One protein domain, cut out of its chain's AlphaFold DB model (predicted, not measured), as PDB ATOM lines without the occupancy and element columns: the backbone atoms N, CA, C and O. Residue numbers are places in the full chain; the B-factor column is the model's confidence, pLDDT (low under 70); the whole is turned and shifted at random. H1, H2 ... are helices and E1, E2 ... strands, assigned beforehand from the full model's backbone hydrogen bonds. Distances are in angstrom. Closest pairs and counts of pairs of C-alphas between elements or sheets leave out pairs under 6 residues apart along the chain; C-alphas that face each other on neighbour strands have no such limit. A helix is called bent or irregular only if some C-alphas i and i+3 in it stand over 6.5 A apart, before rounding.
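What this domain is: This is residues 9 to 52 of the 134 residues of an uncharacterized protein of Selenomonas ruminantium (UniProt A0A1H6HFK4). A small sheet of two antiparallel strands, E1 and E2, stands between two helices: H2, the longer one, lies over one face, mostly over E2, and the short helix H1 lies on the far side of the sheet from H2, in the loop that joins the two strands. Before E1 the backbone folds back on itself, and residues 11 to 12 pair beside E1 in a stretch too short to be named as a strand. The printed part has 44 residues, with two named strands and two named helices in the order E1, H1, E2, H2, a mixed class of helices and strands. The whole is compact, with a radius of gyration of the C-alphas of 9.3 A, and it spans 24 by 22 by 15 A.

How they stand to each other: The sheet has E1, residues 17 to 19, and E2, residues 33 to 36, as antiparallel neighbours, with 153 degrees between their directions. The C-alphas of Glu 17 and Arg 36 face each other at 4.5 A, and those of Tyr 19 and Lys 33 at 4.6 A. Across the pair, N 18 and O 35 are 2.8 A apart, as are N 34 and O 18, within hydrogen-bond range. Residues 11 to 12 pair antiparallel with residues 18 to 19 of E1. The closest C-alphas of E2 and H2, residues 42 to 51, are those of Leu 34 and Val 45, 6.8 A apart. The closest C-alphas of E1 and H2 are those of Trp 18 and Val 45, at 7.6 A. For E1 and H1, residues 24 to 28, the closest C-alphas are those of Tyr 19 and Ser 26, at 6.9 A. H1 and H2 are apart. In H2, 4 of 6 O i to N i+4 pairs are within hydrogen-bond range; in H1 it is 0 of 1, beside 2 of 2 O i to N i+3 pairs.

Where its parts are: E2 measures 8.7 A from first to last C-alpha and E1 6.6 A, beginning at C-alpha 17 (182.381, 153.044, 142.476). H2 measures 14.7 A and ends at C-alpha 51 (199.615, 151.351, 147.481). H1 measures 8.0 A from C-alpha 24 (184.281, 165.672, 140.084). H1 is neither bent nor irregular, but only just: C-alphas 24 and 27 are 6.3 A apart. The same holds for H2, where C-alphas 43 and 46 are 6.1 A apart.

The domain as a whole: The two C-alphas farthest apart are those of Pro 14 and Ala 51, at 24.6 A. The printed part has no cut. The links from E1 to H1, H1 to E2 and E2 to H2 are tight. The mean pLDDT of the printed part is 80.7, and it is under 70 at residue 9, residues 22 to 25 and residues 50 to 51.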
ATOM      1  N   VAL A   9     189.902 161.145 152.031       62.66
ATOM      2  CA  VAL A   9     188.919 161.362 150.955       62.66
ATOM      3  C   VAL A   9     188.930 160.233 149.936       62.66
ATOM      4  O   VAL A   9     189.428 160.363 148.821       62.66
ATOM      5  N   VAL A  10     188.345 159.112 150.348       76.44
ATOM      6  CA  VAL A  10     187.771 158.135 149.424       76.44
ATOM      7  C   VAL A  10     186.333 158.547 149.120       76.44
ATOM      8  O   VAL A  10     185.587 158.923 150.024       76.44
ATOM      9  N   GLN A  11     185.946 158.522 147.851       82.94
ATOM     10  CA  GLN A  11     184.589 158.835 147.410       82.94
ATOM     11  C   GLN A  11     183.903 157.557 146.936       82.94
ATOM     12  O   GLN A  11     184.490 156.800 146.166       82.94
ATOM     13  N   LEU A  12     182.660 157.346 147.371       85.88
ATOM     14  CA  LEU A  12     181.746 156.368 146.788       85.88
ATOM     15  C   LEU A  12     180.771 157.097 145.867       85.88
ATOM     16  O   LEU A  12     180.102 158.036 146.303       85.88
ATOM     17  N   THR A  13     180.677 156.689 144.607       86.44
ATOM     18  CA  THR A  13     179.646 157.212 143.702       86.44
ATOM     19  C   THR A  13     178.306 156.506 143.942       86.44
ATOM     20  O   THR A  13     178.287 155.368 144.414       86.44
ATOM     21  N   PRO A  14     177.166 157.113 143.551       86.25
ATOM     22  CA  PRO A  14     175.870 156.426 143.567       86.25
ATOM     23  C   PRO A  14     175.830 155.143 142.721       86.25
ATOM     24  O   PRO A  14     174.985 154.286 142.953       86.25
ATOM     25  N   ALA A  15     176.744 155.001 141.755       88.69
ATOM     26  CA  ALA A  15     176.892 153.804 140.931       88.69
ATOM     27  C   ALA A  15     177.700 152.677 141.614       88.69
ATOM     28  O   ALA A  15     177.942 151.641 140.994       88.69
ATOM     29  N   GLY A  16     178.133 152.882 142.865       89.69
ATOM     30  CA  GLY A  16     178.885 151.901 143.644       89.69
ATOM     31  C   GLY A  16     180.393 151.922 143.392       89.69
ATOM     32  O   GLY A  16     181.073 150.954 143.709       89.69
ATOM     33  N   GLU A  17     180.952 152.988 142.815       90.69
ATOM     34  CA  GLU A  17     182.381 153.044 142.476       90.69
ATOM     35  C   GLU A  17     183.202 153.818 143.512       90.69
ATOM     36  O   GLU A  17     182.845 154.932 143.898       90.69
ATOM     37  N   TRP A  18     184.341 153.253 143.908       89.62
ATOM     38  CA  TRP A  18     185.320 153.888 144.785       89.62
ATOM     39  C   TRP A  18     186.328 154.726 143.994       89.62
ATOM     40  O   TRP A  18     186.932 154.234 143.040       89.62
ATOM     41  N   TYR A  19     186.596 155.948 144.457       87.12
ATOM     42  CA  TYR A  19     187.636 156.842 143.936       87.12
ATOM     43  C   TYR A  19     188.511 157.401 145.059       87.12
ATOM     44  O   TYR A  19     188.061 157.580 146.188       87.12
ATOM     45  N   SER A  20     189.769 157.707 144.748       81.06
ATOM     46  CA  SER A  20     190.766 158.206 145.707       81.06
ATOM     47  C   SER A  20     190.828 159.733 145.851       81.06
ATOM     48  O   SER A  20     191.812 160.264 146.365       81.06
ATOM     49  N   CYS A  21     189.850 160.455 145.307       77.69
ATOM     50  CA  CYS A  21     189.794 161.914 145.307       77.69
ATOM     51  C   CYS A  21     188.328 162.367 145.265       77.69
ATOM     52  O   CYS A  21     187.522 161.720 144.608       77.69
ATOM     53  N   CYS A  22     187.997 163.489 145.914       65.50
ATOM     54  CA  CYS A  22     186.657 164.101 145.865       65.50
ATOM     55  C   CYS A  22     186.397 164.987 144.640       65.50
ATOM     56  O   CYS A  22     185.320 165.574 144.526       65.50
ATOM     57  N   GLY A  23     187.383 165.181 143.765       67.75
ATOM     58  CA  GLY A  23     187.202 166.013 142.579       67.75
ATOM     59  C   GLY A  23     186.186 165.378 141.633       67.75
ATOM     60  O   GLY A  23     186.280 164.186 141.361       67.75
ATOM     61  N   ILE A  24     185.252 166.159 141.086       65.25
ATOM     62  CA  ILE A  24     184.281 165.672 140.084       65.25
ATOM     63  C   ILE A  24     184.974 165.061 138.855       65.25
ATOM     64  O   ILE A  24     184.536 164.054 138.311       65.25
ATOM     65  N   THR A  25     186.131 165.614 138.502       69.69
ATOM     66  CA  THR A  25     187.043 165.136 137.460       69.69
ATOM     67  C   THR A  25     187.720 163.810 137.799       69.69
ATOM     68  O   THR A  25     188.363 163.223 136.939       69.69
ATOM     69  N   SER A  26     187.583 163.285 139.020       73.88
ATOM     70  CA  SER A  26     188.120 161.963 139.356       73.88
ATOM     71  C   SER A  26     187.458 160.838 138.568       73.88
ATOM     72  O   SER A  26     188.131 159.867 138.232       73.88
ATOM     73  N   MET A  27     186.187 161.012 138.195       75.62
ATOM     74  CA  MET A  27     185.461 160.084 137.326       75.62
ATOM     75  C   MET A  27     186.025 160.053 135.898       75.62
ATOM     76  O   MET A  27     185.876 159.056 135.201       75.62
ATOM     77  N   GLU A  28     186.716 161.114 135.475       81.06
ATOM     78  CA  GLU A  28     187.377 161.208 134.166       81.06
ATOM     79  C   GLU A  28     188.825 160.691 134.197       81.06
ATOM     80  O   GLU A  28     189.476 160.609 133.158       81.06
ATOM     81  N   LEU A  29     189.339 160.328 135.377       78.38
ATOM     82  CA  LEU A  29     190.712 159.875 135.589       78.38
ATOM     83  C   LEU A  29     190.707 158.418 136.077       78.38
ATOM     84  O   LEU A  29     190.658 158.172 137.287       78.38
ATOM     85  N   PRO A  30     190.792 157.422 135.172       82.44
ATOM     86  CA  PRO A  30     190.752 155.999 135.526       82.44
ATOM     87  C   PRO A  30     191.793 155.594 136.577       82.44
ATOM     88  O   PRO A  30     191.564 154.696 137.386       82.44
ATOM     89  N   GLN A  31     192.924 156.300 136.618       79.81
ATOM     90  CA  GLN A  31     194.001 156.111 137.585       79.81
ATOM     91  C   GLN A  31     193.579 156.439 139.025       79.81
ATOM     92  O   GLN A  31     194.269 156.038 139.959       79.81
ATOM     93  N   LEU A  32     192.456 157.135 139.232       82.44
ATOM     94  CA  LEU A  32     191.873 157.439 140.544       82.44
ATOM     95  C   LEU A  32     190.788 156.438 140.969       82.44
ATOM     96  O   LEU A  32     190.401 156.434 142.137       82.44
ATOM     97  N   LYS A  33     190.324 155.561 140.069       87.75
ATOM     98  CA  LYS A  33     189.308 154.540 140.365       87.75
ATOM     99  C   LYS A  33     189.908 153.392 141.165       87.75
ATOM    100  O   LYS A  33     190.879 152.781 140.726       87.75
ATOM    101  N   LEU A  34     189.343 153.081 142.326       87.31
ATOM    102  CA  LEU A  34     189.838 152.071 143.270       87.31
ATOM    103  C   LEU A  34     189.106 150.724 143.155       87.31
ATOM    104  O   LEU A  34     189.647 149.705 143.587       87.31
ATOM    105  N   GLY A  35     187.920 150.722 142.542       88.94
ATOM    106  CA  GLY A  35     187.107 149.539 142.252       88.94
ATOM    107  C   GLY A  35     185.641 149.756 142.627       88.94
ATOM    108  O   GLY A  35     185.180 150.896 142.619       88.94
ATOM    109  N   ARG A  36     184.908 148.680 142.927       92.38
ATOM    110  CA  ARG A  36     183.475 148.722 143.259       92.38
ATOM    111  C   ARG A  36     183.204 148.371 144.721       92.38
ATOM    112  O   ARG A  36     183.914 147.553 145.301       92.38
ATOM    113  N   ALA A  37     182.168 148.958 145.307       91.00
ATOM    114  CA  ALA A  37     181.766 148.723 146.693       91.00
ATOM    115  C   ALA A  37     181.163 147.342 146.930       91.00
ATOM    116  O   ALA A  37     181.263 146.825 148.039       91.00
ATOM    117  N   GLU A  38     180.603 146.723 145.892       93.00
ATOM    118  CA  GLU A  38     180.120 145.345 145.973       93.00
ATOM    119  C   GLU A  38     181.270 144.327 146.082       93.00
ATOM    120  O   GLU A  38     181.067 143.212 146.554       93.00
ATOM    121  N   GLU A  39     182.475 144.711 145.655       92.94
ATOM    122  CA  GLU A  39     183.648 143.835 145.573       92.94
ATOM    123  C   GLU A  39     184.674 144.122 146.676       92.94
ATOM    124  O   GLU A  39     185.359 143.211 147.135       92.94
ATOM    125  N   ILE A  40     184.809 145.391 147.078       88.75
ATOM    126  CA  ILE A  40     185.899 145.858 147.938       88.75
ATOM    127  C   ILE A  40     185.317 146.550 149.176       88.75
ATOM    128  O   ILE A  40     184.684 147.608 149.046       88.75
ATOM    129  N   PRO A  41     185.569 146.018 150.387       85.69
ATOM    130  CA  PRO A  41     185.146 146.662 151.620       85.69
ATOM    131  C   PRO A  41     185.956 147.939 151.864       85.69
ATOM    132  O   PRO A  41     187.152 147.997 151.580       85.69
ATOM    133  N   LEU A  42     185.327 148.947 152.475       80.31
ATOM    134  CA  LEU A  42     185.951 150.247 152.759       80.31
ATOM    135  C   LEU A  42     187.311 150.130 153.474       80.31
ATOM    136  O   LEU A  42     188.242 150.857 153.139       80.31
ATOM    137  N   ALA A  43     187.444 149.182 154.409       80.19
ATOM    138  CA  ALA A  43     188.692 148.933 155.134       80.19
ATOM    139  C   ALA A  43     189.870 148.571 154.208       80.19
ATOM    140  O   ALA A  43     191.020 148.875 154.511       80.19
ATOM    141  N   GLU A  44     189.594 147.947 153.062       83.19
ATOM    142  CA  GLU A  44     190.604 147.608 152.061       83.19
ATOM    143  C   GLU A  44     190.871 148.776 151.098       83.19
ATOM    144  O   GLU A  44     191.993 148.937 150.612       83.19
ATOM    145  N   VAL A  45     189.884 149.643 150.856       82.00
ATOM    146  CA  VAL A  45     190.016 150.805 149.960       82.00
ATOM    147  C   VAL A  45     191.161 151.721 150.408       82.00
ATOM    148  O   VAL A  45     191.970 152.139 149.580       82.00
ATOM    149  N   GLU A  46     191.296 151.975 151.712       73.69
ATOM    150  CA  GLU A  46     192.382 152.805 152.257       73.69
ATOM    151  C   GLU A  46     193.772 152.218 151.961       73.69
ATOM    152  O   GLU A  46     194.698 152.943 151.589       73.69
ATOM    153  N   SER A  47     193.914 150.893 152.048       76.31
ATOM    154  CA  SER A  47     195.175 150.216 151.731       76.31
ATOM    155  C   SER A  47     195.545 150.358 150.249       76.31
ATOM    156  O   SER A  47     196.703 150.616 149.916       76.31
ATOM    157  N   ARG A  48     194.552 150.305 149.350       77.38
ATOM    158  CA  ARG A  48     194.740 150.489 147.901       77.38
ATOM    159  C   ARG A  48     195.130 151.920 147.543       77.38
ATOM    160  O   ARG A  48     195.925 152.130 146.631       77.38
ATOM    161  N   VAL A  49     194.597 152.898 148.271       73.44
ATOM    162  CA  VAL A  49     194.965 154.315 148.141       73.44
ATOM    163  C   VAL A  49     196.443 154.523 148.483       73.44
ATOM    164  O   VAL A  49     197.150 155.203 147.744       73.44
ATOM    165  N   MET A  50     196.932 153.899 149.558       67.00
ATOM    166  CA  MET A  50     198.339 153.993 149.975       67.00
ATOM    167  C   MET A  50     199.301 153.208 149.074       67.00
ATOM    168  O   MET A  50     200.467 153.582 148.962       67.00
ATOM    169  N   ALA A  51     198.824 152.147 148.418       68.44
ATOM    170  CA  ALA A  51     199.615 151.351 147.481       68.44
ATOM    171  C   ALA A  51     199.868 152.054 146.135       68.44
ATOM    172  O   ALA A  51     200.727 151.625 145.368       68.44
ATOM    173  N   ARG A  52     199.128 153.122 145.814       72.69
ATOM    174  CA  ARG A  52     199.326 153.874 144.571       72.69
ATOM    175  C   ARG A  52     200.410 154.918 144.761       72.69
ATOM    176  O   ARG A  52     200.201 155.910 145.456       72.69
TER     177      ARG A  52